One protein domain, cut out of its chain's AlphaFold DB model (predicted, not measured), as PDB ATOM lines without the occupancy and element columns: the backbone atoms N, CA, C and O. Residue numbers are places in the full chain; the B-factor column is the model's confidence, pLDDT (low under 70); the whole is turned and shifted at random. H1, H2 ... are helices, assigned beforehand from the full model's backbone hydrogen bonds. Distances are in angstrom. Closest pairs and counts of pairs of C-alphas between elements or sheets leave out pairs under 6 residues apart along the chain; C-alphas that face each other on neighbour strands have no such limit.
ATOM      1  N   GLY A   2      76.859  28.353 109.168       75.88
ATOM      2  CA  GLY A   2      76.497  27.019 108.654       75.88
ATOM      3  C   GLY A   2      76.802  26.758 107.171       75.88
ATOM      4  O   GLY A   2      77.149  25.637 106.837       75.88
ATOM      5  N   PHE A   3      76.770  27.779 106.300       80.25
ATOM      6  CA  PHE A   3      77.048  27.623 104.861       80.25
ATOM      7  C   PHE A   3      78.442  27.047 104.568       80.25
ATOM      8  O   PHE A   3      78.577  26.108 103.793       80.25
ATOM      9  N   TRP A   4      79.481  27.572 105.223       84.75
ATOM     10  CA  TRP A   4      80.842  27.066 105.046       84.75
ATOM     11  C   TRP A   4      80.984  25.645 105.590       84.75
ATOM     12  O   TRP A   4      81.574  24.798 104.931       84.75
ATOM     13  N   ILE A   5      80.385  25.358 106.751       84.31
ATOM     14  CA  ILE A   5      80.396  24.020 107.361       84.31
ATOM     15  C   ILE A   5      79.696  23.009 106.447       84.31
ATOM     16  O   ILE A   5      80.238  21.943 106.190       84.31
ATOM     17  N   MET A   6      78.540  23.373 105.893       87.38
ATOM     18  CA  MET A   6      77.804  22.583 104.909       87.38
ATOM     19  C   MET A   6      78.666  22.282 103.681       87.38
ATOM     20  O   MET A   6      78.777  21.125 103.279       87.38
ATOM     21  N   LEU A   7      79.310  23.308 103.119       87.88
ATOM     22  CA  LEU A   7      80.151  23.176 101.934       87.88
ATOM     23  C   LEU A   7      81.343  22.238 102.196       87.88
ATOM     24  O   LEU A   7      81.584  21.310 101.423       87.88
ATOM     25  N   PHE A   8      82.046  22.433 103.315       88.06
ATOM     26  CA  PHE A   8      83.164  21.579 103.714       88.06
ATOM     27  C   PHE A   8      82.715  20.143 103.999       88.06
ATOM     28  O   PHE A   8      83.347  19.215 103.499       88.06
ATOM     29  N   SER A   9      81.618  19.930 104.731       86.00
ATOM     30  CA  SER A   9      81.078  18.587 104.990       86.00
ATOM     31  C   SER A   9      80.659  17.872 103.706       86.00
ATOM     32  O   SER A   9      80.898  16.672 103.579       86.00
ATOM     33  N   PHE A  10      80.099  18.594 102.733       85.88
ATOM     34  CA  PHE A  10      79.683  18.021 101.456       85.88
ATOM     35  C   PHE A  10      80.886  17.601 100.601       85.88
ATOM     36  O   PHE A  10      80.975  16.443 100.189       85.88
ATOM     37  N   PHE A  11      81.864  18.494 100.398       89.44
ATOM     38  CA  PHE A  11      83.077  18.165  99.638       89.44
ATOM     39  C   PHE A  11      83.913  17.078 100.317       89.44
ATOM     40  O   PHE A  11      84.390  16.156  99.651       89.44
ATOM     41  N   PHE A  12      84.053  17.141 101.641       87.69
ATOM     42  CA  PHE A  12      84.805  16.149 102.404       87.69
ATOM     43  C   PHE A  12      84.099  14.786 102.428       87.69
ATOM     44  O   PHE A  12      84.750  13.753 102.280       87.69
ATOM     45  N   GLY A  13      82.766  14.769 102.527       87.50
ATOM     46  CA  GLY A  13      81.964  13.550 102.432       87.50
ATOM     47  C   GLY A  13      82.075  12.875 101.062       87.50
ATOM     48  O   GLY A  13      82.283  11.660 100.992       87.50
ATOM     49  N   ILE A  14      82.029  13.648  99.969       88.69
ATOM     50  CA  ILE A  14      82.259  13.135  98.607       88.69
ATOM     51  C   ILE A  14      83.674  12.565  98.481       88.69
ATOM     52  O   ILE A  14      83.842  11.442  98.006       88.69
ATOM     53  N   PHE A  15      84.687  13.301  98.945       89.38
ATOM     54  CA  PHE A  15      86.080  12.861  98.898       89.38
ATOM     55  C   PHE A  15      86.291  11.537  99.643       89.38
ATOM     56  O   PHE A  15      86.845  10.597  99.074       89.38
ATOM     57  N   LEU A  16      85.789  11.420 100.876       84.88
ATOM     58  CA  LEU A  16      85.859  10.185 101.662       84.88
ATOM     59  C   LEU A  16      85.108   9.028 101.004       84.88
ATOM     60  O   LEU A  16      85.599   7.901 101.010       84.88
ATOM     61  N   THR A  17      83.956   9.304 100.394       85.81
ATOM     62  CA  THR A  17      83.176   8.291  99.672       85.81
ATOM     63  C   THR A  17      83.953   7.762  98.466       85.81
ATOM     64  O   THR A  17      84.069   6.550  98.293       85.81
ATOM     65  N   ILE A  18      84.552   8.647  97.661       86.81
ATOM     66  CA  ILE A  18      85.373   8.268  96.502       86.81
ATOM     67  C   ILE A  18      86.617   7.494  96.949       86.81
ATOM     68  O   ILE A  18      86.936   6.454  96.372       86.81
ATOM     69  N   LEU A  19      87.300   7.958  97.997       84.31
ATOM     70  CA  LEU A  19      88.510   7.322  98.520       84.31
ATOM     71  C   LEU A  19      88.196   5.940  99.114       84.31
ATOM     72  O   LEU A  19      88.912   4.976  98.841       84.31
ATOM     73  N   GLY A  20      87.078   5.811  99.834       82.25
ATOM     74  CA  GLY A  20      86.559   4.535 100.328       82.25
ATOM     75  C   GLY A  20      86.214   3.566  99.195       82.25
ATOM     76  O   GLY A  20      86.607   2.401  99.243       82.25
ATOM     77  N   ILE A  21      85.558   4.040  98.129       81.50
ATOM     78  CA  ILE A  21      85.266   3.227  96.935       81.50
ATOM     79  C   ILE A  21      86.559   2.799  96.225       81.50
ATOM     80  O   ILE A  21      86.690   1.636  95.840       81.50
ATOM     81  N   SER A  22      87.529   3.704  96.085       81.12
ATOM     82  CA  SER A  22      88.817   3.419  95.447       81.12
ATOM     83  C   SER A  22      89.641   2.388  96.222       81.12
ATOM     84  O   SER A  22      90.415   1.651  95.612       81.12
ATOM     85  N   ARG A  23      89.470   2.310  97.547       78.19
ATOM     86  CA  ARG A  23      90.145   1.345  98.429       78.19
ATOM     87  C   ARG A  23      89.286   0.134  98.795       78.19
ATOM     88  O   ARG A  23      89.561  -0.544  99.779       78.19
ATOM     89  N   ARG A  24      88.284  -0.209  97.972       69.56
ATOM     90  CA  ARG A  24      87.420  -1.399  98.149       69.56
ATOM     91  C   ARG A  24      88.171  -2.720  98.380       69.56
ATOM     92  O   ARG A  24      87.574  -3.658  98.895       69.56
ATOM     93  N   LYS A  25      89.451  -2.812  98.002       68.81
ATOM     94  CA  LYS A  25      90.296  -3.997  98.210       68.81
ATOM     95  C   LYS A  25      90.887  -4.127  99.625       68.81
ATOM     96  O   LYS A  25      91.309  -5.225  99.967       68.81
ATOM     97  N   ASP A  26      90.859  -3.080 100.456       67.06
ATOM     98  CA  ASP A  26      91.579  -3.027 101.744       67.06
ATOM     99  C   ASP A  26      90.734  -3.437 102.978       67.06
ATOM    100  O   ASP A  26      91.063  -3.114 104.120       67.06
ATOM    101  N   GLY A  27      89.631  -4.173 102.788       74.38
ATOM    102  CA  GLY A  27      88.867  -4.767 103.895       74.38
ATOM    103  C   GLY A  27      87.988  -3.775 104.690       74.38
ATOM    104  O   GLY A  27      87.389  -2.877 104.095       74.38
ATOM    105  N   PRO A  28      87.832  -3.929 106.025       77.31
ATOM    106  CA  PRO A  28      86.813  -3.217 106.818       77.31
ATOM    107  C   PRO A  28      86.996  -1.690 106.860       77.31
ATOM    108  O   PRO A  28      86.036  -0.956 107.099       77.31
ATOM    109  N   LEU A  29      88.202  -1.197 106.565       77.44
ATOM    110  CA  LEU A  29      88.508   0.231 106.438       77.44
ATOM    111  C   LEU A  29      87.721   0.908 105.309       77.44
ATOM    112  O   LEU A  29      87.339   2.070 105.447       77.44
ATOM    113  N   PHE A  30      87.422   0.186 104.223       80.81
ATOM    114  CA  PHE A  30      86.584   0.715 103.145       80.81
ATOM    115  C   PHE A  30      85.152   0.959 103.638       80.81
ATOM    116  O   PHE A  30      84.575   2.003 103.339       80.81
ATOM    117  N   ILE A  31      84.600   0.030 104.428       81.81
ATOM    118  CA  ILE A  31      83.240   0.139 104.968       81.81
ATOM    119  C   ILE A  31      83.164   1.339 105.909       81.81
ATOM    120  O   ILE A  31      82.258   2.157 105.774       81.81
ATOM    121  N   ALA A  32      84.144   1.497 106.804       85.00
ATOM    122  CA  ALA A  32      84.208   2.639 107.711       85.00
ATOM    123  C   ALA A  32      84.296   3.976 106.952       85.00
ATOM    124  O   ALA A  32      83.517   4.888 107.226       85.00
ATOM    125  N   ALA A  33      85.186   4.084 105.959       83.00
ATOM    126  CA  ALA A  33      85.331   5.298 105.150       83.00
ATOM    127  C   ALA A  33      84.054   5.637 104.364       83.00
ATOM    128  O   ALA A  33      83.676   6.804 104.268       83.00
ATOM    129  N   LEU A  34      83.366   4.621 103.840       85.62
ATOM    130  CA  LEU A  34      82.139   4.792 103.068       85.62
ATOM    131  C   LEU A  34      80.966   5.206 103.970       85.62
ATOM    132  O   LEU A  34      80.257   6.157 103.644       85.62
ATOM    133  N   VAL A  35      80.800   4.566 105.132       89.31
ATOM    134  CA  VAL A  35      79.772   4.933 106.125       89.31
ATOM    135  C   VAL A  35      79.977   6.367 106.616       89.31
ATOM    136  O   VAL A  35      79.024   7.147 106.639       89.31
ATOM    137  N   ILE A  36      81.215   6.746 106.947       89.00
ATOM    138  CA  ILE A  36      81.548   8.108 107.389       89.00
ATOM    139  C   ILE A  36      81.316   9.123 106.259       89.00
ATOM    140  O   ILE A  36      80.752  10.191 106.502       89.00
ATOM    141  N   GLY A  37      81.700   8.790 105.023       87.38
ATOM    142  CA  GLY A  37      81.479   9.637 103.851       87.38
ATOM    143  C   GLY A  37      79.996   9.916 103.597       87.38
ATOM    144  O   GLY A  37      79.601  11.076 103.481       87.38
ATOM    145  N   ILE A  38      79.157   8.876 103.602       88.75
ATOM    146  CA  ILE A  38      77.700   9.018 103.449       88.75
ATOM    147  C   ILE A  38      77.101   9.835 104.599       88.75
ATOM    148  O   ILE A  38      76.288  10.726 104.350       88.75
ATOM    149  N   ALA A  39      77.507   9.577 105.845       90.62
ATOM    150  CA  ALA A  39      77.014  10.319 107.004       90.62
ATOM    151  C   ALA A  39      77.334  11.821 106.906       90.62
ATOM    152  O   ALA A  39      76.476  12.653 107.196       90.62
ATOM    153  N   LEU A  40      78.532  12.176 106.435       86.81
ATOM    154  CA  LEU A  40      78.930  13.565 106.190       86.81
ATOM    155  C   LEU A  40      78.133  14.226 105.064       86.81
ATOM    156  O   LEU A  40      77.764  15.392 105.194       86.81
ATOM    157  N   ILE A  41      77.833  13.492 103.988       88.00
ATOM    158  CA  ILE A  41      76.976  13.992 102.905       88.00
ATOM    159  C   ILE A  41      75.570  14.278 103.446       88.00
ATOM    160  O   ILE A  41      75.051  15.371 103.231       88.00
ATOM    161  N   LEU A  42      74.979  13.345 104.199       87.94
ATOM    162  CA  LEU A  42      73.662  13.527 104.821       87.94
ATOM    163  C   LEU A  42      73.650  14.691 105.817       87.94
ATOM    164  O   LEU A  42      72.696  15.467 105.843       87.94
ATOM    165  N   PHE A  43      74.715  14.850 106.602       86.75
ATOM    166  CA  PHE A  43      74.872  15.976 107.517       86.75
ATOM    167  C   PHE A  43      74.985  17.312 106.773       86.75
ATOM    168  O   PHE A  43      74.353  18.294 107.162       86.75
ATOM    169  N   GLY A  44      75.724  17.342 105.660       83.56
ATOM    170  CA  GLY A  44      75.777  18.490 104.759       83.56
ATOM    171  C   GLY A  44      74.395  18.833 104.200       83.56
ATOM    172  O   GLY A  44      73.968  19.977 104.294       83.56
ATOM    173  N   VAL A  45      73.648  17.842 103.704       85.19
ATOM    174  CA  VAL A  45      72.269  18.043 103.221       85.19
ATOM    175  C   VAL A  45      71.365  18.576 104.335       85.19
ATOM    176  O   VAL A  45      70.617  19.519 104.114       85.19
ATOM    177  N   TYR A  46      71.474  18.044 105.552       86.19
ATOM    178  CA  TYR A  46      70.711  18.527 106.704       86.19
ATOM    179  C   TYR A  46      71.009  19.989 107.056       86.19
ATOM    180  O   TYR A  46      70.097  20.736 107.406       86.19
ATOM    181  N   LEU A  47      72.270  20.410 106.957       83.06
ATOM    182  CA  LEU A  47      72.661  21.810 107.141       83.06
ATOM    183  C   LEU A  47      72.213  22.711 105.981       83.06
ATOM    184  O   LEU A  47      72.094  23.919 106.180       83.06
ATOM    185  N   ALA A  48      71.983  22.136 104.798       82.31
ATOM    186  CA  ALA A  48      71.478  22.833 103.617       82.31
ATOM    187  C   ALA A  48      69.968  23.062 103.647       82.31
ATOM    188  O   ALA A  48      69.476  23.944 102.940       82.31
ATOM    189  N   LEU A  49      69.226  22.272 104.433       83.62
ATOM    190  CA  LEU A  49      67.794  22.481 104.585       83.62
ATOM    191  C   LEU A  49      67.542  23.876 105.182       83.62
ATOM    192  O   LEU A  49      68.116  24.200 106.227       83.62
TER     193      LEU A  49
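What this domain is: This is residues 2 to 49 of the 51 residues of the protein "Exosortase" of Staphylococcus auricularis (UniProt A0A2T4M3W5). Two helices of equal residue count, H1 and H2, lie side by side along nearly their whole length as a helical hairpin, a narrow rod whose long axis both follow. The turn at residues 23 to 27 joins them at one end, and the first and last printed residues are at the other. The printed part has 48 residues with two named helices, H1 then H2, and no named strand; its class is all helix. It is only just compact, close to loose, with a radius of gyration of the C-alphas of 11.2 A, and spans 35 by 12 by 10 A.

Where its parts are: H1 holds residues 2 to 22, 29.7 A long, from C-alpha 2 at (76.497, 27.019, 108.654). H2 holds residues 28 to 48, 30.4 A long, ending with C-alpha 48 at (71.478, 22.833, 103.617).

How they stand to each other: H1 and H2 touch, opposite ways at a shallow tilt of 25 degrees. Their closest C-alphas, of Gly 13 and Gly 37, are 4.2 A apart. In both helices every O i to N i+4 pair is within hydrogen-bond range.

The domain as a whole: The C-alphas farthest apart, of Gly 2 and Lys 25, are 35.5 A apart. The printed part has no cut, and its link is tight. Residues 24 to 26 have pLDDT under 70.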